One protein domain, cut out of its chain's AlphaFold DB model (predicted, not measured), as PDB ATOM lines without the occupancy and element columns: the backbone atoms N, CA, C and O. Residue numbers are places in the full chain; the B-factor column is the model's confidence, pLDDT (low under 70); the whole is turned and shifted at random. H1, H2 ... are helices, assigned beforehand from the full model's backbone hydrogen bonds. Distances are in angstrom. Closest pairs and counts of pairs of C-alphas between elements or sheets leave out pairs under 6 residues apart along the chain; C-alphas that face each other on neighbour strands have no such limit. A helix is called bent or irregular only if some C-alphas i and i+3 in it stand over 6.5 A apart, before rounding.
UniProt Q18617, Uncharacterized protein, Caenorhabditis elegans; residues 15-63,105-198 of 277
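What this domain is: This is residues 15 to 63 and 105 to 198 of the 277 residues of an uncharacterized protein of Caenorhabditis elegans (UniProt Q18617). One very long straight helix, H1, is the spine of this model, and two shorter helices are packed along it one after the other, H5 along its first part and H2 farther on, both running opposite ways to it. Between H2 and H5 the chain passes round H1 by way of the short helix H3, a loop of residues 136 to 157 and the short helix H4, while the last residues of H1, 56 to 63, stick out beyond the rest. The printed part has 143 residues, with five named helices in the order H1, H2, H3, H4, H5 and no named strand; the class is all helix, and 106 residues are in the named helices. The whole is loose, with a radius of gyration of the C-alphas of 19.8 A, and it spans 75 by 35 by 25 A.

Where its parts are: The printed part begins with H1, residues 15 to 63, which is 71.8 A long from its first to its last C-alpha; C-alpha 15 stands at (-31.558, 10.006, -31.131) and C-alpha 63 at (-57.045, 75.605, -45.229). After the cut, H2 takes up residues 107 to 128 and is 31.5 A long. H3 is a helix of four residues, 132 to 135, with 5.3 A between its end C-alphas. A stretch with no named element, residues 136 to 157, follows; within it residues 139 to 140 pair antiparallel with residues 150 to 151, too short to be named strands. H4, residues 158 to 162, measures 6.1 A. H5, residues 167 to 192, is 37.4 A long and ends with C-alpha 192 at (-26.558, 11.009, -24.648). No helix is bent or irregular.

How they stand to each other: H1 touches H5 with its residues 15 to 29 alone. The closest C-alphas of the two are those of Glu 22 and Ile 181, 5.8 A apart, and their lines stand at a shallow tilt of 24 degrees, opposite ways. H1 touches H2 with its residues 30 to 52 alone, and there the closest C-alphas are those of Leu 48 and Leu 112, at 6.3 A. H1 and H2 also run opposite ways, at a shallow tilt of 20 degrees. H3 is close to H1 but not clearly touching it, the closest C-alphas being those of Ile 27 and Leu 135, 5.9 A apart. H4 is close to H1 but not clearly touching it, with the C-alphas of Tyr 32 and Leu 160 closest at 7.2 A. H4 is likewise close to H5 but not clearly touching it, the closest C-alphas, those of Leu 160 and Val 170, being 7.7 A apart. H2 and H3 meet only through their link. H2 is apart from H4 and from H5, and H3 is apart from H4 and from H5. Every backbone O i to N i+4 pair is within hydrogen-bond range in H1, H2, H4 and H5; H3 is too short for such a pair, and its one O i to N i+3 pair is not within range.

The domain as a whole: The outline is a rod, and the two C-alphas farthest apart are those of Gln 63 and Val 191, at 74.9 A. Residues 56 to 63, which belong to H1, stand free; without them the body spans 63 by 35 by 25 A. Residues 64 to 104 are cut out, and C-alphas 63 and 105 are 17.5 A apart across the cut, in the link from H1 to H2. Of the links that are printed whole, H2 to H3 and H4 to H5 are tight, and H3 to H4, with 22 residues, is long. The mean pLDDT of the printed part is 73.7; it is under 70 in 44 residues, namely 58 to 63, 105, 128 to 152, 155, 161 to 167 and 195 to 198.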
ATOM      1  N   MET A  15     -32.224   8.701 -31.111       75.16
ATOM      2  CA  MET A  15     -31.558  10.006 -31.131       75.16
ATOM      3  C   MET A  15     -31.930  10.832 -32.375       75.16
ATOM      4  O   MET A  15     -32.184  12.028 -32.251       75.16
ATOM      5  N   LYS A  16     -31.976  10.208 -33.560       75.77
ATOM      6  CA  LYS A  16     -32.371  10.865 -34.817       75.77
ATOM      7  C   LYS A  16     -33.805  11.398 -34.748       75.77
ATOM      8  O   LYS A  16     -34.046  12.528 -35.164       75.77
ATOM      9  N   GLU A  17     -34.721  10.617 -34.181       81.24
ATOM     10  CA  GLU A  17     -36.125  11.002 -34.005       81.24
ATOM     11  C   GLU A  17     -36.277  12.206 -33.062       81.24
ATOM     12  O   GLU A  17     -36.922  13.186 -33.431       81.24
ATOM     13  N   LEU A  18     -35.623  12.194 -31.891       80.38
ATOM     14  CA  LEU A  18     -35.699  13.301 -30.924       80.38
ATOM     15  C   LEU A  18     -35.181  14.627 -31.498       80.38
ATOM     16  O   LEU A  18     -35.801  15.669 -31.297       80.38
ATOM     17  N   ILE A  19     -34.082  14.589 -32.256       74.90
ATOM     18  CA  ILE A  19     -33.512  15.789 -32.885       74.90
ATOM     19  C   ILE A  19     -34.465  16.362 -33.937       74.90
ATOM     20  O   ILE A  19     -34.664  17.573 -33.983       74.90
ATOM     21  N   GLN A  20     -35.072  15.511 -34.768       76.93
ATOM     22  CA  GLN A  20     -36.038  15.963 -35.773       76.93
ATOM     23  C   GLN A  20     -37.276  16.594 -35.125       76.93
ATOM     24  O   GLN A  20     -37.767  17.619 -35.602       76.93
ATOM     25  N   VAL A  21     -37.753  16.017 -34.017       78.13
ATOM     26  CA  VAL A  21     -38.864  16.574 -33.237       78.13
ATOM     27  C   VAL A  21     -38.490  17.936 -32.644       78.13
ATOM     28  O   VAL A  21     -39.247  18.892 -32.819       78.13
ATOM     29  N   GLU A  22     -37.320  18.066 -32.007       77.37
ATOM     30  CA  GLU A  22     -36.856  19.339 -31.435       77.37
ATOM     31  C   GLU A  22     -36.693  20.419 -32.517       77.37
ATOM     32  O   GLU A  22     -37.169  21.542 -32.343       77.37
ATOM     33  N   GLN A  23     -36.081  20.079 -33.657       74.73
ATOM     34  CA  GLN A  23     -35.930  20.988 -34.798       74.73
ATOM     35  C   GLN A  23     -37.292  21.481 -35.304       74.73
ATOM     36  O   GLN A  23     -37.506  22.688 -35.423       74.73
ATOM     37  N   GLY A  24     -38.245  20.572 -35.534       73.84
ATOM     38  CA  GLY A  24     -39.592  20.932 -35.985       73.84
ATOM     39  C   GLY A  24     -40.334  21.839 -34.996       73.84
ATOM     40  O   GLY A  24     -40.980  22.814 -35.398       73.84
ATOM     41  N   GLN A  25     -40.208  21.574 -33.693       79.20
ATOM     42  CA  GLN A  25     -40.797  22.408 -32.641       79.20
ATOM     43  C   GLN A  25     -40.130  23.785 -32.550       79.20
ATOM     44  O   GLN A  25     -40.821  24.798 -32.422       79.20
ATOM     45  N   PHE A  26     -38.803  23.847 -32.671       76.17
ATOM     46  CA  PHE A  26     -38.044  25.096 -32.673       76.17
ATOM     47  C   PHE A  26     -38.426  25.990 -33.857       76.17
ATOM     48  O   PHE A  26     -38.679  27.185 -33.670       76.17
ATOM     49  N   ILE A  27     -38.524  25.412 -35.058       73.33
ATOM     50  CA  ILE A  27     -38.991  26.096 -36.272       73.33
ATOM     51  C   ILE A  27     -40.406  26.637 -36.057       73.33
ATOM     52  O   ILE A  27     -40.658  27.821 -36.286       73.33
ATOM     53  N   SER A  28     -41.309  25.801 -35.539       77.13
ATOM     54  CA  SER A  28     -42.697  26.179 -35.257       77.13
ATOM     55  C   SER A  28     -42.791  27.335 -34.255       77.13
ATOM     56  O   SER A  28     -43.540  28.287 -34.484       77.13
ATOM     57  N   LEU A  29     -41.984  27.319 -33.186       80.66
ATOM     58  CA  LEU A  29     -41.933  28.388 -32.182       80.66
ATOM     59  C   LEU A  29     -41.472  29.719 -32.792       80.66
ATOM     60  O   LEU A  29     -42.055  30.772 -32.519       80.66
ATOM     61  N   HIS A  30     -40.435  29.690 -33.631       79.09
ATOM     62  CA  HIS A  30     -39.910  30.891 -34.281       79.09
ATOM     63  C   HIS A  30     -40.865  31.447 -35.333       79.09
ATOM     64  O   HIS A  30     -41.118  32.654 -35.345       79.09
ATOM     65  N   LEU A  31     -41.443  30.575 -36.162       77.88
ATOM     66  CA  LEU A  31     -42.498  30.931 -37.108       77.88
ATOM     67  C   LEU A  31     -43.683  31.577 -36.400       77.88
ATOM     68  O   LEU A  31     -44.197  32.593 -36.870       77.88
ATOM     69  N   TYR A  32     -44.075  31.040 -35.245       81.98
ATOM     70  CA  TYR A  32     -45.169  31.591 -34.465       81.98
ATOM     71  C   TYR A  32     -44.843  32.982 -33.905       81.98
ATOM     72  O   TYR A  32     -45.608  33.927 -34.099       81.98
ATOM     73  N   ARG A  33     -43.668  33.163 -33.287       83.70
ATOM     74  CA  ARG A  33     -43.206  34.481 -32.810       83.70
ATOM     75  C   ARG A  33     -43.136  35.507 -33.946       83.70
ATOM     76  O   ARG A  33     -43.519  36.664 -33.765       83.70
ATOM     77  N   LEU A  34     -42.678  35.084 -35.123       83.08
ATOM     78  CA  LEU A  34     -42.602  35.922 -36.316       83.08
ATOM     79  C   LEU A  34     -43.993  36.288 -36.853       83.08
ATOM     80  O   LEU A  34     -44.222  37.438 -37.224       83.08
ATOM     81  N   PHE A  35     -44.929  35.339 -36.849       83.92
ATOM     82  CA  PHE A  35     -46.326  35.555 -37.226       83.92
ATOM     83  C   PHE A  35     -47.000  36.610 -36.339       83.92
ATOM     84  O   PHE A  35     -47.598  37.554 -36.860       83.92
ATOM     85  N   LEU A  36     -46.841  36.504 -35.016       83.43
ATOM     86  CA  LEU A  36     -47.380  37.470 -34.052       83.43
ATOM     87  C   LEU A  36     -46.803  38.877 -34.272       83.43
ATOM     88  O   LEU A  36     -47.549  39.856 -34.330       83.43
ATOM     89  N   ASN A  37     -45.486  38.972 -34.470       84.55
ATOM     90  CA  ASN A  37     -44.809  40.235 -34.765       84.55
ATOM     91  C   ASN A  37     -45.344  40.883 -36.058       84.55
ATOM     92  O   ASN A  37     -45.656  42.077 -36.087       84.55
ATOM     93  N   ASP A  38     -45.512  40.097 -37.125       84.21
ATOM     94  CA  ASP A  38     -46.029  40.599 -38.399       84.21
ATOM     95  C   ASP A  38     -47.520  40.983 -38.336       84.21
ATOM     96  O   ASP A  38     -47.945  41.917 -39.029       84.21
ATOM     97  N   LEU A  39     -48.320  40.328 -37.491       83.31
ATOM     98  CA  LEU A  39     -49.700  40.737 -37.216       83.31
ATOM     99  C   LEU A  39     -49.772  42.069 -36.463       83.31
ATOM    100  O   LEU A  39     -50.522  42.964 -36.877       83.31
ATOM    101  N   GLU A  40     -48.974  42.240 -35.409       84.36
ATOM    102  CA  GLU A  40     -48.922  43.493 -34.652       84.36
ATOM    103  C   GLU A  40     -48.453  44.652 -35.540       84.36
ATOM    104  O   GLU A  40     -49.075  45.719 -35.569       84.36
ATOM    105  N   ARG A  41     -47.424  44.415 -36.361       84.41
ATOM    106  CA  ARG A  41     -46.926  45.385 -37.339       84.41
ATOM    107  C   ARG A  41     -48.014  45.829 -38.314       84.41
ATOM    108  O   ARG A  41     -48.230  47.030 -38.469       84.41
ATOM    109  N   LYS A  42     -48.757  44.893 -38.916       85.66
ATOM    110  CA  LYS A  42     -49.889  45.220 -39.808       85.66
ATOM    111  C   LYS A  42     -50.969  46.032 -39.090       85.66
ATOM    112  O   LYS A  42     -51.576  46.918 -39.692       85.66
ATOM    113  N   SER A  43     -51.233  45.743 -37.815       85.63
ATOM    114  CA  SER A  43     -52.183  46.505 -36.995       85.63
ATOM    115  C   SER A  43     -51.706  47.943 -36.761       85.63
ATOM    116  O   SER A  43     -52.478  48.888 -36.941       85.63
ATOM    117  N   LEU A  44     -50.423  48.129 -36.435       84.24
ATOM    118  CA  LEU A  44     -49.808  49.447 -36.257       84.24
ATOM    119  C   LEU A  44     -49.770  50.250 -37.562       84.24
ATOM    120  O   LEU A  44     -50.137  51.421 -37.549       84.24
ATOM    121  N   GLU A  45     -49.428  49.629 -38.693       86.06
ATOM    122  CA  GLU A  45     -49.454  50.269 -40.019       86.06
ATOM    123  C   GLU A  45     -50.874  50.750 -40.382       86.06
ATOM    124  O   GLU A  45     -51.065  51.878 -40.848       86.06
ATOM    125  N   LYS A  46     -51.908  49.948 -40.081       86.83
ATOM    126  CA  LYS A  46     -53.319  50.351 -40.242       86.83
ATOM    127  C   LYS A  46     -53.725  51.503 -39.315       86.83
ATOM    128  O   LYS A  46     -54.534  52.340 -39.706       86.83
ATOM    129  N   LYS A  47     -53.221  51.552 -38.079       85.28
ATOM    130  CA  LYS A  47     -53.493  52.667 -37.151       85.28
ATOM    131  C   LYS A  47     -52.785  53.947 -37.597       85.28
ATOM    132  O   LYS A  47     -53.411  55.001 -37.625       85.28
ATOM    133  N   LEU A  48     -51.524  53.839 -38.014       84.46
ATOM    134  CA  LEU A  48     -50.718  54.959 -38.494       84.46
ATOM    135  C   LEU A  48     -51.347  55.611 -39.728       84.46
ATOM    136  O   LEU A  48     -51.539  56.823 -39.746       84.46
ATOM    137  N   THR A  49     -51.743  54.812 -40.721       84.25
ATOM    138  CA  THR A  49     -52.437  55.311 -41.921       84.25
ATOM    139  C   THR A  49     -53.751  56.017 -41.577       84.25
ATOM    140  O   THR A  49     -54.016  57.096 -42.099       84.25
ATOM    141  N   LYS A  50     -54.550  55.478 -40.645       85.58
ATOM    142  CA  LYS A  50     -55.774  56.144 -40.163       85.58
ATOM    143  C   LYS A  50     -55.488  57.499 -39.511       85.58
ATOM    144  O   LYS A  50     -56.191  58.461 -39.804       85.58
ATOM    145  N   GLU A  51     -54.474  57.593 -38.653       80.18
ATOM    146  CA  GLU A  51     -54.101  58.862 -38.010       80.18
ATOM    147  C   GLU A  51     -53.520  59.869 -39.014       80.18
ATOM    148  O   GLU A  51     -53.877  61.046 -38.987       80.18
ATOM    149  N   GLN A  52     -52.716  59.422 -39.979       82.63
ATOM    150  CA  GLN A  52     -52.220  60.274 -41.066       82.63
ATOM    151  C   GLN A  52     -53.360  60.816 -41.949       82.63
ATOM    152  O   GLN A  52     -53.361  61.998 -42.301       82.63
ATOM    153  N   VAL A  53     -54.377  60.000 -42.256       80.91
ATOM    154  CA  VAL A  53     -55.583  60.447 -42.978       80.91
ATOM    155  C   VAL A  53     -56.383  61.464 -42.154       80.91
ATOM    156  O   VAL A  53     -56.823  62.483 -42.680       80.91
ATOM    157  N   LYS A  54     -56.527  61.259 -40.839       80.61
ATOM    158  CA  LYS A  54     -57.168  62.259 -39.965       80.61
ATOM    159  C   LYS A  54     -56.422  63.592 -39.990       80.61
ATOM    160  O   LYS A  54     -57.052  64.642 -40.074       80.61
ATOM    161  N   LEU A  55     -55.092  63.570 -39.962       75.07
ATOM    162  CA  LEU A  55     -54.278  64.788 -39.968       75.07
ATOM    163  C   LEU A  55     -54.321  65.532 -41.295       75.07
ATOM    164  O   LEU A  55     -54.399  66.759 -41.297       75.07
ATOM    165  N   THR A  56     -54.296  64.808 -42.412       77.53
ATOM    166  CA  THR A  56     -54.452  65.410 -43.743       77.53
ATOM    167  C   THR A  56     -55.837  66.044 -43.898       77.53
ATOM    168  O   THR A  56     -55.920  67.192 -44.331       77.53
ATOM    169  N   ASN A  57     -56.900  65.393 -43.413       74.10
ATOM    170  CA  ASN A  57     -58.254  65.960 -43.397       74.10
ATOM    171  C   ASN A  57     -58.376  67.203 -42.494       74.10
ATOM    172  O   ASN A  57     -59.012  68.183 -42.880       74.10
ATOM    173  N   ILE A  58     -57.738  67.215 -41.317       68.71
ATOM    174  CA  ILE A  58     -57.718  68.395 -40.431       68.71
ATOM    175  C   ILE A  58     -56.931  69.550 -41.069       68.71
ATOM    176  O   ILE A  58     -57.372  70.699 -41.001       68.71
ATOM    177  N   LYS A  59     -55.782  69.275 -41.708       67.09
ATOM    178  CA  LYS A  59     -55.004  70.294 -42.436       67.09
ATOM    179  C   LYS A  59     -55.811  70.880 -43.603       67.09
ATOM    180  O   LYS A  59     -55.850  72.101 -43.739       67.09
ATOM    181  N   ALA A  60     -56.526  70.044 -44.361       63.80
ATOM    182  CA  ALA A  60     -57.427  70.491 -45.425       63.80
ATOM    183  C   ALA A  60     -58.583  71.354 -44.878       63.80
ATOM    184  O   ALA A  60     -58.826  72.447 -45.384       63.80
ATOM    185  N   SER A  61     -59.224  70.937 -43.779       57.18
ATOM    186  CA  SER A  61     -60.308  71.704 -43.145       57.18
ATOM    187  C   SER A  61     -59.851  73.060 -42.596       57.18
ATOM    188  O   SER A  61     -60.633  74.010 -42.608       57.18
ATOM    189  N   LYS A  62     -58.601  73.180 -42.124       53.56
ATOM    190  CA  LYS A  62     -58.024  74.463 -41.683       53.56
ATOM    191  C   LYS A  62     -57.643  75.373 -42.854       53.56
ATOM    192  O   LYS A  62     -57.729  76.590 -42.714       53.56
ATOM    193  N   GLN A  63     -57.259  74.819 -44.007       45.59
ATOM    194  CA  GLN A  63     -57.045  75.605 -45.229       45.59
ATOM    195  C   GLN A  63     -58.363  76.134 -45.813       45.59
ATOM    196  O   GLN A  63     -58.401  77.276 -46.267       45.59
ATOM    197  N   LYS A 105     -45.246  66.803 -36.239       65.83
ATOM    198  CA  LYS A 105     -45.972  65.536 -36.135       65.83
ATOM    199  C   LYS A 105     -46.685  65.468 -34.781       65.83
ATOM    200  O   LYS A 105     -46.073  65.743 -33.753       65.83
ATOM    201  N   PRO A 106     -47.968  65.076 -34.733       75.87
ATOM    202  CA  PRO A 106     -48.636  64.846 -33.458       75.87
ATOM    203  C   PRO A 106     -47.920  63.748 -32.679       75.87
ATOM    204  O   PRO A 106     -47.483  62.759 -33.271       75.87
ATOM    205  N   ALA A 107     -47.898  63.874 -31.351       81.07
ATOM    206  CA  ALA A 107     -47.280  62.897 -30.453       81.07
ATOM    207  C   ALA A 107     -47.717  61.446 -30.744       81.07
ATOM    208  O   ALA A 107     -46.891  60.539 -30.729       81.07
ATOM    209  N   ILE A 108     -48.989  61.243 -31.112       79.55
ATOM    210  CA  ILE A 108     -49.557  59.930 -31.462       79.55
ATOM    211  C   ILE A 108     -48.873  59.316 -32.697       79.55
ATOM    212  O   ILE A 108     -48.626  58.113 -32.734       79.55
ATOM    213  N   VAL A 109     -48.545  60.121 -33.715       80.14
ATOM    214  CA  VAL A 109     -47.858  59.637 -34.925       80.14
ATOM    215  C   VAL A 109     -46.425  59.243 -34.599       80.14
ATOM    216  O   VAL A 109     -45.998  58.166 -35.003       80.14
ATOM    217  N   ILE A 110     -45.716  60.070 -33.826       82.26
ATOM    218  CA  ILE A 110     -44.342  59.787 -33.389       82.26
ATOM    219  C   ILE A 110     -44.307  58.492 -32.564       82.26
ATOM    220  O   ILE A 110     -43.449  57.638 -32.777       82.26
ATOM    221  N   GLU A 111     -45.265  58.298 -31.654       84.03
ATOM    222  CA  GLU A 111     -45.362  57.077 -30.850       84.03
ATOM    223  C   GLU A 111     -45.606  55.830 -31.717       84.03
ATOM    224  O   GLU A 111     -44.938  54.808 -31.535       84.03
ATOM    225  N   LEU A 112     -46.523  55.906 -32.688       81.55
ATOM    226  CA  LEU A 112     -46.790  54.806 -33.621       81.55
ATOM    227  C   LEU A 112     -45.584  54.504 -34.523       81.55
ATOM    228  O   LEU A 112     -45.274  53.331 -34.739       81.55
ATOM    229  N   GLU A 113     -44.887  55.531 -35.015       83.58
ATOM    230  CA  GLU A 113     -43.651  55.387 -35.793       83.58
ATOM    231  C   GLU A 113     -42.555  54.701 -34.959       83.58
ATOM    232  O   GLU A 113     -41.949  53.730 -35.419       83.58
ATOM    233  N   ASN A 114     -42.365  55.113 -33.702       86.91
ATOM    234  CA  ASN A 114     -41.399  54.498 -32.788       86.91
ATOM    235  C   ASN A 114     -41.719  53.023 -32.510       86.91
ATOM    236  O   ASN A 114     -40.829  52.172 -32.594       86.91
ATOM    237  N   ARG A 115     -42.988  52.687 -32.239       85.19
ATOM    238  CA  ARG A 115     -43.413  51.288 -32.059       85.19
ATOM    239  C   ARG A 115     -43.187  50.462 -33.324       85.19
ATOM    240  O   ARG A 115     -42.718  49.331 -33.238       85.19
ATOM    241  N   LEU A 116     -43.441  51.022 -34.507       85.29
ATOM    242  CA  LEU A 116     -43.183  50.344 -35.779       85.29
ATOM    243  C   LEU A 116     -41.686  50.052 -35.982       85.29
ATOM    244  O   LEU A 116     -41.320  48.963 -36.429       85.29
ATOM    245  N   VAL A 117     -40.810  51.000 -35.634       84.28
ATOM    246  CA  VAL A 117     -39.350  50.810 -35.678       84.28
ATOM    247  C   VAL A 117     -38.911  49.707 -34.711       84.28
ATOM    248  O   VAL A 117     -38.116  48.847 -35.099       84.28
ATOM    249  N   GLN A 118     -39.463  49.675 -33.494       86.59
ATOM    250  CA  GLN A 118     -39.200  48.613 -32.517       86.59
ATOM    251  C   GLN A 118     -39.636  47.237 -33.036       86.59
ATOM    252  O   GLN A 118     -38.843  46.297 -32.994       86.59
ATOM    253  N   GLN A 119     -40.839  47.129 -33.604       84.55
ATOM    254  CA  GLN A 119     -41.348  45.880 -34.177       84.55
ATOM    255  C   GLN A 119     -40.488  45.395 -35.351       84.55
ATOM    256  O   GLN A 119     -40.148  44.217 -35.424       84.55
ATOM    257  N   ARG A 120     -40.026  46.303 -36.226       82.88
ATOM    258  CA  ARG A 120     -39.069  45.975 -37.301       82.88
ATOM    259  C   ARG A 120     -37.726  45.485 -36.756       82.88
ATOM    260  O   ARG A 120     -37.137  44.565 -37.320       82.88
ATOM    261  N   ALA A 121     -37.233  46.083 -35.672       83.48
ATOM    262  CA  ALA A 121     -36.003  45.639 -35.022       83.48
ATOM    263  C   ALA A 121     -36.163  44.257 -34.374       83.48
ATOM    264  O   ALA A 121     -35.280  43.416 -34.526       83.48
ATOM    265  N   GLN A 122     -37.290  43.994 -33.707       84.04
ATOM    266  CA  GLN A 122     -37.619  42.671 -33.170       84.04
ATOM    267  C   GLN A 122     -37.712  41.627 -34.281       84.04
ATOM    268  O   GLN A 122     -37.089  40.576 -34.170       84.04
ATOM    269  N   ARG A 123     -38.386  41.948 -35.387       81.37
ATOM    270  CA  ARG A 123     -38.475  41.065 -36.550       81.37
ATOM    271  C   ARG A 123     -37.099  40.665 -37.077       81.37
ATOM    272  O   ARG A 123     -36.847  39.488 -37.302       81.37
ATOM    273  N   ARG A 124     -36.186  41.636 -37.213       80.28
ATOM    274  CA  ARG A 124     -34.792  41.371 -37.608       80.28
ATOM    275  C   ARG A 124     -34.070  40.461 -36.617       80.28
ATOM    276  O   ARG A 124     -33.347  39.584 -37.059       80.28
ATOM    277  N   LYS A 125     -34.273  40.642 -35.307       80.68
ATOM    278  CA  LYS A 125     -33.687  39.763 -34.280       80.68
ATOM    279  C   LYS A 125     -34.226  38.335 -34.371       80.68
ATOM    280  O   LYS A 125     -33.441  37.402 -34.293       80.68
ATOM    281  N   ILE A 126     -35.537  38.171 -34.565       76.88
ATOM    282  CA  ILE A 126     -36.161  36.849 -34.714       76.88
ATOM    283  C   ILE A 126     -35.594  36.148 -35.949       76.88
ATOM    284  O   ILE A 126     -35.159  35.014 -35.835       76.88
ATOM    285  N   ILE A 127     -35.526  36.834 -37.093       72.19
ATOM    286  CA  ILE A 127     -34.972  36.259 -38.329       72.19
ATOM    287  C   ILE A 127     -33.469  35.987 -38.198       72.19
ATOM    288  O   ILE A 127     -32.997  34.990 -38.711       72.19
ATOM    289  N   ALA A 128     -32.702  36.834 -37.507       68.75
ATOM    290  CA  ALA A 128     -31.268  36.603 -37.311       68.75
ATOM    291  C   ALA A 128     -30.969  35.380 -36.429       68.75
ATOM    292  O   ALA A 128     -29.947  34.731 -36.622       68.75
ATOM    293  N   ASN A 129     -31.852  35.065 -35.478       66.84
ATOM    294  CA  ASN A 129     -31.703  33.911 -34.588       66.84
ATOM    295  C   ASN A 129     -32.043  32.579 -35.254       66.84
ATOM    296  O   ASN A 129     -31.883  31.536 -34.624       66.84
ATOM    297  N   VAL A 130     -32.528  32.605 -36.489       60.93
ATOM    298  CA  VAL A 130     -32.841  31.393 -37.218       60.93
ATOM    299  C   VAL A 130     -32.123  31.453 -38.547       60.93
ATOM    300  O   VAL A 130     -32.393  32.337 -39.361       60.93
ATOM    301  N   THR A 131     -31.167  30.557 -38.782       54.06
ATOM    302  CA  THR A 131     -30.545  30.558 -40.102       54.06
ATOM    303  C   THR A 131     -31.623  30.174 -41.115       54.06
ATOM    304  O   THR A 131     -32.459  29.311 -40.860       54.06
ATOM    305  N   LEU A 132     -31.663  30.838 -42.273       48.47
ATOM    306  CA  LEU A 132     -32.617  30.484 -43.334       48.47
ATOM    307  C   LEU A 132     -32.483  29.009 -43.761       48.47
ATOM    308  O   LEU A 132     -33.438  28.453 -44.289       48.47
ATOM    309  N   GLN A 133     -31.324  28.389 -43.499       50.19
ATOM    310  CA  GLN A 133     -31.087  26.957 -43.681       50.19
ATOM    311  C   GLN A 133     -31.846  26.092 -42.662       50.19
ATOM    312  O   GLN A 133     -32.332  25.035 -43.040       50.19
ATOM    313  N   ASP A 134     -32.001  26.539 -41.410       49.98
ATOM    314  CA  ASP A 134     -32.736  25.796 -40.369       49.98
ATOM    315  C   ASP A 134     -34.247  25.813 -40.589       49.98
ATOM    316  O   ASP A 134     -34.974  24.985 -40.054       49.98
ATOM    317  N   LEU A 135     -34.742  26.812 -41.311       49.08
ATOM    318  CA  LEU A 135     -36.164  27.101 -41.363       49.08
ATOM    319  C   LEU A 135     -36.906  26.322 -42.429       49.08
ATOM    320  O   LEU A 135     -38.120  26.172 -42.292       49.08
ATOM    321  N   ASP A 136     -36.211  25.924 -43.497       50.35
ATOM    322  CA  ASP A 136     -36.806  25.457 -44.755       50.35
ATOM    323  C   ASP A 136     -38.093  26.239 -45.096       50.35
ATOM    324  O   ASP A 136     -39.057  25.707 -45.642       50.35
ATOM    325  N   ILE A 137     -38.153  27.523 -44.690       50.07
ATOM    326  CA  ILE A 137     -39.356  28.332 -44.832       50.07
ATOM    327  C   ILE A 137     -39.414  28.631 -46.314       50.07
ATOM    328  O   ILE A 137     -38.508  29.308 -46.814       50.07
ATOM    329  N   PRO A 138     -40.482  28.218 -47.012       48.75
ATOM    330  CA  PRO A 138     -40.709  28.663 -48.369       48.75
ATOM    331  C   PRO A 138     -40.764  30.193 -48.355       48.75
ATOM    332  O   PRO A 138     -41.711  30.818 -47.873       48.75
ATOM    333  N   ALA A 139     -39.699  30.823 -48.829       52.09
ATOM    334  CA  ALA A 139     -39.637  32.258 -48.982       52.09
ATOM    335  C   ALA A 139     -40.458  32.620 -50.217       52.09
ATOM    336  O   ALA A 139     -40.151  32.185 -51.325       52.09
ATOM    337  N   LYS A 140     -41.488  33.458 -50.068       53.56
ATOM    338  CA  LYS A 140     -42.010  34.163 -51.243       53.56
ATOM    339  C   LYS A 140     -40.978  35.225 -51.602       53.56
ATOM    340  O   LYS A 140     -40.782  36.151 -50.815       53.56
ATOM    341  N   GLU A 141     -40.308  35.071 -52.745       50.51
ATOM    342  CA  GLU A 141     -39.342  36.043 -53.267       50.51
ATOM    343  C   GLU A 141     -39.984  37.435 -53.348       50.51
ATOM    344  O   GLU A 141     -40.767  37.744 -54.244       50.51
ATOM    345  N   ALA A 142     -39.700  38.276 -52.361       49.98
ATOM    346  CA  ALA A 142     -40.014  39.694 -52.380       49.98
ATOM    347  C   ALA A 142     -39.135  40.395 -51.339       49.98
ATOM    348  O   ALA A 142     -39.485  40.428 -50.161       49.98
ATOM    349  N   GLY A 143     -37.997  40.948 -51.763       52.53
ATOM    350  CA  GLY A 143     -37.137  41.769 -50.906       52.53
ATOM    351  C   GLY A 143     -35.672  41.776 -51.338       52.53
ATOM    352  O   GLY A 143     -35.171  40.781 -51.849       52.53
ATOM    353  N   THR A 144     -34.984  42.899 -51.118       56.59
ATOM    354  CA  THR A 144     -33.537  43.044 -51.373       56.59
ATOM    355  C   THR A 144     -32.697  42.376 -50.281       56.59
ATOM    356  O   THR A 144     -31.541  42.028 -50.504       56.59
ATOM    357  N   PHE A 145     -33.271  42.192 -49.089       59.50
ATOM    358  CA  PHE A 145     -32.586  41.643 -47.925       59.50
ATOM    359  C   PHE A 145     -33.330  40.432 -47.358       59.50
ATOM    360  O   PHE A 145     -34.558  40.376 -47.401       59.50
ATOM    361  N   SER A 146     -32.595  39.491 -46.755       59.98
ATOM    362  CA  SER A 146     -33.146  38.277 -46.127       59.98
ATOM    363  C   SER A 146     -34.231  38.570 -45.093       59.98
ATOM    364  O   SER A 146     -35.187  37.814 -44.954       59.98
ATOM    365  N   TYR A 147     -34.122  39.699 -44.389       60.98
ATOM    366  CA  TYR A 147     -35.148  40.112 -43.450       60.98
ATOM    367  C   TYR A 147     -36.416  40.603 -44.150       60.98
ATOM    368  O   TYR A 147     -37.466  40.492 -43.549       60.98
ATOM    369  N   ASP A 148     -36.412  41.099 -45.383       61.24
ATOM    370  CA  ASP A 148     -37.644  41.572 -46.044       61.24
ATOM    371  C   ASP A 148     -38.520  40.436 -46.589       61.24
ATOM    372  O   ASP A 148     -39.695  40.652 -46.899       61.24
ATOM    373  N   VAL A 149     -37.976  39.217 -46.630       65.06
ATOM    374  CA  VAL A 149     -38.673  38.009 -47.070       65.06
ATOM    375  C   VAL A 149     -39.966  37.820 -46.280       65.06
ATOM    376  O   VAL A 149     -39.980  37.881 -45.047       65.06
ATOM    377  N   LYS A 150     -41.070  37.572 -46.993       66.79
ATOM    378  CA  LYS A 150     -42.341  37.181 -46.375       66.79
ATOM    379  C   LYS A 150     -42.274  35.696 -46.017       66.79
ATOM    380  O   LYS A 150     -42.230  34.885 -46.946       66.79
ATOM    381  N   PRO A 151     -42.297  35.340 -44.721       67.66
ATOM    382  CA  PRO A 151     -42.336  33.945 -44.314       67.66
ATOM    383  C   PRO A 151     -43.631  33.310 -44.810       67.66
ATOM    384  O   PRO A 151     -44.694  33.946 -44.757       67.66
ATOM    385  N   ASP A 152     -43.554  32.072 -45.280       69.79
ATOM    386  CA  ASP A 152     -44.751  31.267 -45.448       69.79
ATOM    387  C   ASP A 152     -45.167  30.688 -44.093       69.79
ATOM    388  O   ASP A 152     -44.446  29.908 -43.480       69.79
ATOM    389  N   TYR A 153     -46.340  31.098 -43.616       72.59
ATOM    390  CA  TYR A 153     -46.933  30.579 -42.383       72.59
ATOM    391  C   TYR A 153     -47.857  29.388 -42.653       72.59
ATOM    392  O   TYR A 153     -48.605  28.994 -41.760       72.59
ATOM    393  N   SER A 154     -47.888  28.850 -43.878       70.75
ATOM    394  CA  SER A 154     -48.733  27.706 -44.242       70.75
ATOM    395  C   SER A 154     -48.525  26.518 -43.296       70.75
ATOM    396  O   SER A 154     -49.517  25.962 -42.830       70.75
ATOM    397  N   SER A 155     -47.271  26.237 -42.927       68.82
ATOM    398  CA  SER A 155     -46.853  25.161 -42.020       68.82
ATOM    399  C   SER A 155     -47.216  25.379 -40.550       68.82
ATOM    400  O   SER A 155     -47.169  24.430 -39.771       68.82
ATOM    401  N   LEU A 156     -47.584  26.599 -40.145       70.46
ATOM    402  CA  LEU A 156     -47.984  26.866 -38.767       70.46
ATOM    403  C   LEU A 156     -49.349  26.195 -38.492       70.46
ATOM    404  O   LEU A 156     -50.283  26.441 -39.260       70.46
ATOM    405  N   PRO A 157     -49.506  25.400 -37.419       71.43
ATOM    406  CA  PRO A 157     -50.792  24.818 -37.038       71.43
ATOM    407  C   PRO A 157     -51.922  25.855 -36.977       71.43
ATOM    408  O   PRO A 157     -51.715  27.008 -36.578       71.43
ATOM    409  N   ASP A 158     -53.125  25.465 -37.399       73.08
ATOM    410  CA  ASP A 158     -54.272  26.375 -37.491       73.08
ATOM    411  C   ASP A 158     -54.723  26.888 -36.118       73.08
ATOM    412  O   ASP A 158     -55.231  28.008 -36.023       73.08
ATOM    413  N   GLU A 159     -54.495  26.105 -35.064       71.35
ATOM    414  CA  GLU A 159     -54.713  26.479 -33.666       71.35
ATOM    415  C   GLU A 159     -53.917  27.749 -33.331       71.35
ATOM    416  O   GLU A 159     -54.478  28.749 -32.884       71.35
ATOM    417  N   LEU A 160     -52.633  27.780 -33.703       70.96
ATOM    418  CA  LEU A 160     -51.756  28.932 -33.476       70.96
ATOM    419  C   LEU A 160     -52.143  30.146 -34.341       70.96
ATOM    420  O   LEU A 160     -51.960  31.294 -33.931       70.96
ATOM    421  N   LYS A 161     -52.699  29.932 -35.540       69.16
ATOM    422  CA  LYS A 161     -53.134  31.025 -36.430       69.16
ATOM    423  C   LYS A 161     -54.410  31.716 -35.942       69.16
ATOM    424  O   LYS A 161     -54.510  32.941 -36.039       69.16
ATOM    425  N   LYS A 162     -55.407  30.947 -35.487       68.19
ATOM    426  CA  LYS A 162     -56.746  31.455 -35.124       68.19
ATOM    427  C   LYS A 162     -56.733  32.301 -33.849       68.19
ATOM    428  O   LYS A 162     -57.547  33.215 -33.717       68.19
ATOM    429  N   GLU A 163     -55.798  32.036 -32.943       59.21
ATOM    430  CA  GLU A 163     -55.840  32.542 -31.567       59.21
ATOM    431  C   GLU A 163     -55.000  33.794 -31.307       59.21
ATOM    432  O   GLU A 163     -55.049  34.340 -30.208       59.21
ATOM    433  N   SER A 164     -54.306  34.333 -32.318       61.83
ATOM    434  CA  SER A 164     -53.459  35.532 -32.171       61.83
ATOM    435  C   SER A 164     -54.167  36.762 -31.568       61.83
ATOM    436  O   SER A 164     -53.493  37.726 -31.202       61.83
ATOM    437  N   ASN A 165     -55.500  36.774 -31.489       59.23
ATOM    438  CA  ASN A 165     -56.252  37.880 -30.901       59.23
ATOM    439  C   ASN A 165     -56.308  37.852 -29.362       59.23
ATOM    440  O   ASN A 165     -56.546  38.907 -28.776       59.23
ATOM    441  N   ASP A 166     -56.085  36.706 -28.708       69.31
ATOM    442  CA  ASP A 166     -56.068  36.604 -27.244       69.31
ATOM    443  C   ASP A 166     -54.635  36.460 -26.716       69.31
ATOM    444  O   ASP A 166     -53.995  35.414 -26.826       69.31
ATOM    445  N   ALA A 167     -54.130  37.536 -26.110       68.28
ATOM    446  CA  ALA A 167     -52.777  37.596 -25.572       68.28
ATOM    447  C   ALA A 167     -52.498  36.529 -24.500       68.28
ATOM    448  O   ALA A 167     -51.349  36.105 -24.370       68.28
ATOM    449  N   GLU A 168     -53.505  36.105 -23.731       73.73
ATOM    450  CA  GLU A 168     -53.298  35.126 -22.660       73.73
ATOM    451  C   GLU A 168     -53.192  33.705 -23.221       73.73
ATOM    452  O   GLU A 168     -52.261  32.966 -22.893       73.73
ATOM    453  N   THR A 169     -54.062  33.366 -24.170       71.20
ATOM    454  CA  THR A 169     -54.014  32.089 -24.892       71.20
ATOM    455  C   THR A 169     -52.729  31.949 -25.720       71.20
ATOM    456  O   THR A 169     -52.097  30.889 -25.724       71.20
ATOM    457  N   VAL A 170     -52.263  33.035 -26.350       72.93
ATOM    458  CA  VAL A 170     -50.976  33.068 -27.067       72.93
ATOM    459  C   VAL A 170     -49.801  32.749 -26.135       72.93
ATOM    460  O   VAL A 170     -48.932  31.950 -26.491       72.93
ATOM    461  N   LYS A 171     -49.762  33.347 -24.935       76.71
ATOM    462  CA  LYS A 171     -48.709  33.074 -23.942       76.71
ATOM    463  C   LYS A 171     -48.734  31.630 -23.461       76.71
ATOM    464  O   LYS A 171     -47.666  31.048 -23.290       76.71
ATOM    465  N   MET A 172     -49.924  31.064 -23.248       80.04
ATOM    466  CA  MET A 172     -50.070  29.662 -22.858       80.04
ATOM    467  C   MET A 172     -49.459  28.734 -23.907       80.04
ATOM    468  O   MET A 172     -48.608  27.925 -23.563       80.04
ATOM    469  N   HIS A 173     -49.792  28.913 -25.188       78.05
ATOM    470  CA  HIS A 173     -49.235  28.092 -26.266       78.05
ATOM    471  C   HIS A 173     -47.718  28.239 -26.413       78.05
ATOM    472  O   HIS A 173     -47.026  27.242 -26.612       78.05
ATOM    473  N   LEU A 174     -47.188  29.463 -26.286       80.96
ATOM    474  CA  LEU A 174     -45.740  29.685 -26.278       80.96
ATOM    475  C   LEU A 174     -45.073  28.927 -25.128       80.96
ATOM    476  O   LEU A 174     -44.087  28.235 -25.362       80.96
ATOM    477  N   ARG A 175     -45.642  29.005 -23.919       85.07
ATOM    478  CA  ARG A 175     -45.136  28.276 -22.755       85.07
ATOM    479  C   ARG A 175     -45.195  26.764 -22.977       85.07
ATOM    480  O   ARG A 175     -44.194  26.100 -22.756       85.07
ATOM    481  N   THR A 176     -46.314  26.221 -23.452       86.22
ATOM    482  CA  THR A 176     -46.454  24.778 -23.706       86.22
ATOM    483  C   THR A 176     -45.457  24.283 -24.755       86.22
ATOM    484  O   THR A 176     -44.869  23.212 -24.600       86.22
ATOM    485  N   LEU A 177     -45.217  25.061 -25.815       83.64
ATOM    486  CA  LEU A 177     -44.234  24.700 -26.837       83.64
ATOM    487  C   LEU A 177     -42.799  24.767 -26.291       83.64
ATOM    488  O   LEU A 177     -42.004  23.872 -26.561       83.64
ATOM    489  N   GLU A 178     -42.476  25.777 -25.479       85.29
ATOM    490  CA  GLU A 178     -41.188  25.880 -24.775       85.29
ATOM    491  C   GLU A 178     -40.971  24.719 -23.789       85.29
ATOM    492  O   GLU A 178     -39.885  24.140 -23.753       85.29
ATOM    493  N   GLU A 179     -42.005  24.330 -23.038       88.19
ATOM    494  CA  GLU A 179     -41.990  23.170 -22.140       88.19
ATOM    495  C   GLU A 179     -41.761  21.863 -22.909       88.19
ATOM    496  O   GLU A 179     -40.985  21.017 -22.465       88.19
ATOM    497  N   THR A 180     -42.381  21.713 -24.083       85.78
ATOM    498  CA  THR A 180     -42.215  20.517 -24.922       85.78
ATOM    499  C   THR A 180     -40.796  20.428 -25.486       85.78
ATOM    500  O   THR A 180     -40.167  19.375 -25.374       85.78
ATOM    501  N   ILE A 181     -40.246  21.540 -25.992       81.74
ATOM    502  CA  ILE A 181     -38.847  21.616 -26.448       81.74
ATOM    503  C   ILE A 181     -37.901  21.238 -25.303       81.74
ATOM    504  O   ILE A 181     -36.963  20.463 -25.492       81.74
ATOM    505  N   GLN A 182     -38.156  21.750 -24.096       84.43
ATOM    506  CA  GLN A 182     -37.338  21.429 -22.931       84.43
ATOM    507  C   GLN A 182     -37.456  19.952 -22.524       84.43
ATOM    508  O   GLN A 182     -36.456  19.349 -22.134       84.43
ATOM    509  N   ALA A 183     -38.642  19.349 -22.631       85.11
ATOM    510  CA  ALA A 183     -38.843  17.929 -22.360       85.11
ATOM    511  C   ALA A 183     -38.057  17.047 -23.346       85.11
ATOM    512  O   ALA A 183     -37.327  16.158 -22.906       85.11
ATOM    513  N   THR A 184     -38.128  17.340 -24.650       80.65
ATOM    514  CA  THR A 184     -37.355  16.634 -25.687       80.65
ATOM    515  C   THR A 184     -35.849  16.785 -25.465       80.65
ATOM    516  O   THR A 184     -35.113  15.801 -25.556       80.65
ATOM    517  N   ARG A 185     -35.383  17.979 -25.068       79.64
ATOM    518  CA  ARG A 185     -33.981  18.181 -24.667       79.64
ATOM    519  C   ARG A 185     -33.583  17.315 -23.487       79.64
ATOM    520  O   ARG A 185     -32.553  16.656 -23.544       79.64
ATOM    521  N   ASN A 186     -34.379  17.298 -22.421       83.52
ATOM    522  CA  ASN A 186     -34.070  16.513 -21.227       83.52
ATOM    523  C   ASN A 186     -33.981  15.012 -21.547       83.52
ATOM    524  O   ASN A 186     -33.084  14.330 -21.051       83.52
ATOM    525  N   GLU A 187     -34.872  14.509 -22.404       81.62
ATOM    526  CA  GLU A 187     -34.814  13.133 -22.902       81.62
ATOM    527  C   GLU A 187     -33.521  12.877 -23.691       81.62
ATOM    528  O   GLU A 187     -32.833  11.880 -23.461       81.62
ATOM    529  N   TRP A 188     -33.118  13.818 -24.549       78.27
ATOM    530  CA  TRP A 188     -31.852  13.733 -25.272       78.27
ATOM    531  C   TRP A 188     -30.633  13.708 -24.335       78.27
ATOM    532  O   TRP A 188     -29.752  12.857 -24.513       78.27
ATOM    533  N   VAL A 189     -30.588  14.579 -23.318       80.07
ATOM    534  CA  VAL A 189     -29.511  14.596 -22.311       80.07
ATOM    535  C   VAL A 189     -29.452  13.262 -21.568       80.07
ATOM    536  O   VAL A 189     -28.367  12.707 -21.396       80.07
ATOM    537  N   ALA A 190     -30.597  12.704 -21.169       78.96
ATOM    538  CA  ALA A 190     -30.653  11.422 -20.469       78.96
ATOM    539  C   ALA A 190     -30.086  10.267 -21.313       78.96
ATOM    540  O   ALA A 190     -29.416   9.377 -20.788       78.96
ATOM    541  N   VAL A 191     -30.313  10.288 -22.629       77.23
ATOM    542  CA  VAL A 191     -29.813   9.254 -23.546       77.23
ATOM    543  C   VAL A 191     -28.328   9.459 -23.888       77.23
ATOM    544  O   VAL A 191     -27.590   8.475 -24.017       77.23
ATOM    545  N   ASN A 192     -27.861  10.704 -24.034       73.42
ATOM    546  CA  ASN A 192     -26.558  11.009 -24.648       73.42
ATOM    547  C   ASN A 192     -25.503  11.604 -23.702       73.42
ATOM    548  O   ASN A 192     -24.319  11.552 -24.029       73.42
ATOM    549  N   GLY A 193     -25.893  12.119 -22.537       73.21
ATOM    550  CA  GLY A 193     -24.986  12.642 -21.509       73.21
ATOM    551  C   GLY A 193     -24.358  14.012 -21.801       73.21
ATOM    552  O   GLY A 193     -23.478  14.434 -21.057       73.21
ATOM    553  N   ALA A 194     -24.784  14.709 -22.857       72.08
ATOM    554  CA  ALA A 194     -24.391  16.089 -23.162       72.08
ATOM    555  C   ALA A 194     -25.633  16.998 -23.146       72.08
ATOM    556  O   ALA A 194     -26.733  16.467 -23.206       72.08
ATOM    557  N   GLU A 195     -25.475  18.327 -23.035       65.34
ATOM    558  CA  GLU A 195     -26.588  19.303 -22.896       65.34
ATOM    559  C   GLU A 195     -26.904  20.076 -24.188       65.34
ATOM    560  O   GLU A 195     -28.069  20.302 -24.504       65.34
ATOM    561  N   TYR A 196     -25.882  20.401 -24.983       57.97
ATOM    562  CA  TYR A 196     -26.047  21.047 -26.282       57.97
ATOM    563  C   TYR A 196     -25.353  20.223 -27.350       57.97
ATOM    564  O   TYR A 196     -24.130  20.050 -27.296       57.97
ATOM    565  N   PRO A 197     -26.092  19.721 -28.336       55.97
ATOM    566  CA  PRO A 197     -25.449  19.163 -29.491       55.97
ATOM    567  C   PRO A 197     -25.024  20.324 -30.404       55.97
ATOM    568  O   PRO A 197     -25.838  21.148 -30.816       55.97
ATOM    569  N   ASP A 198     -23.727  20.430 -30.694       59.59
ATOM    570  CA  ASP A 198     -23.260  21.284 -31.789       59.59
ATOM    571  C   ASP A 198     -23.971  20.815 -33.062       59.59
ATOM    572  O   ASP A 198     -23.770  19.679 -33.487       59.59
TER     573      ASP A 198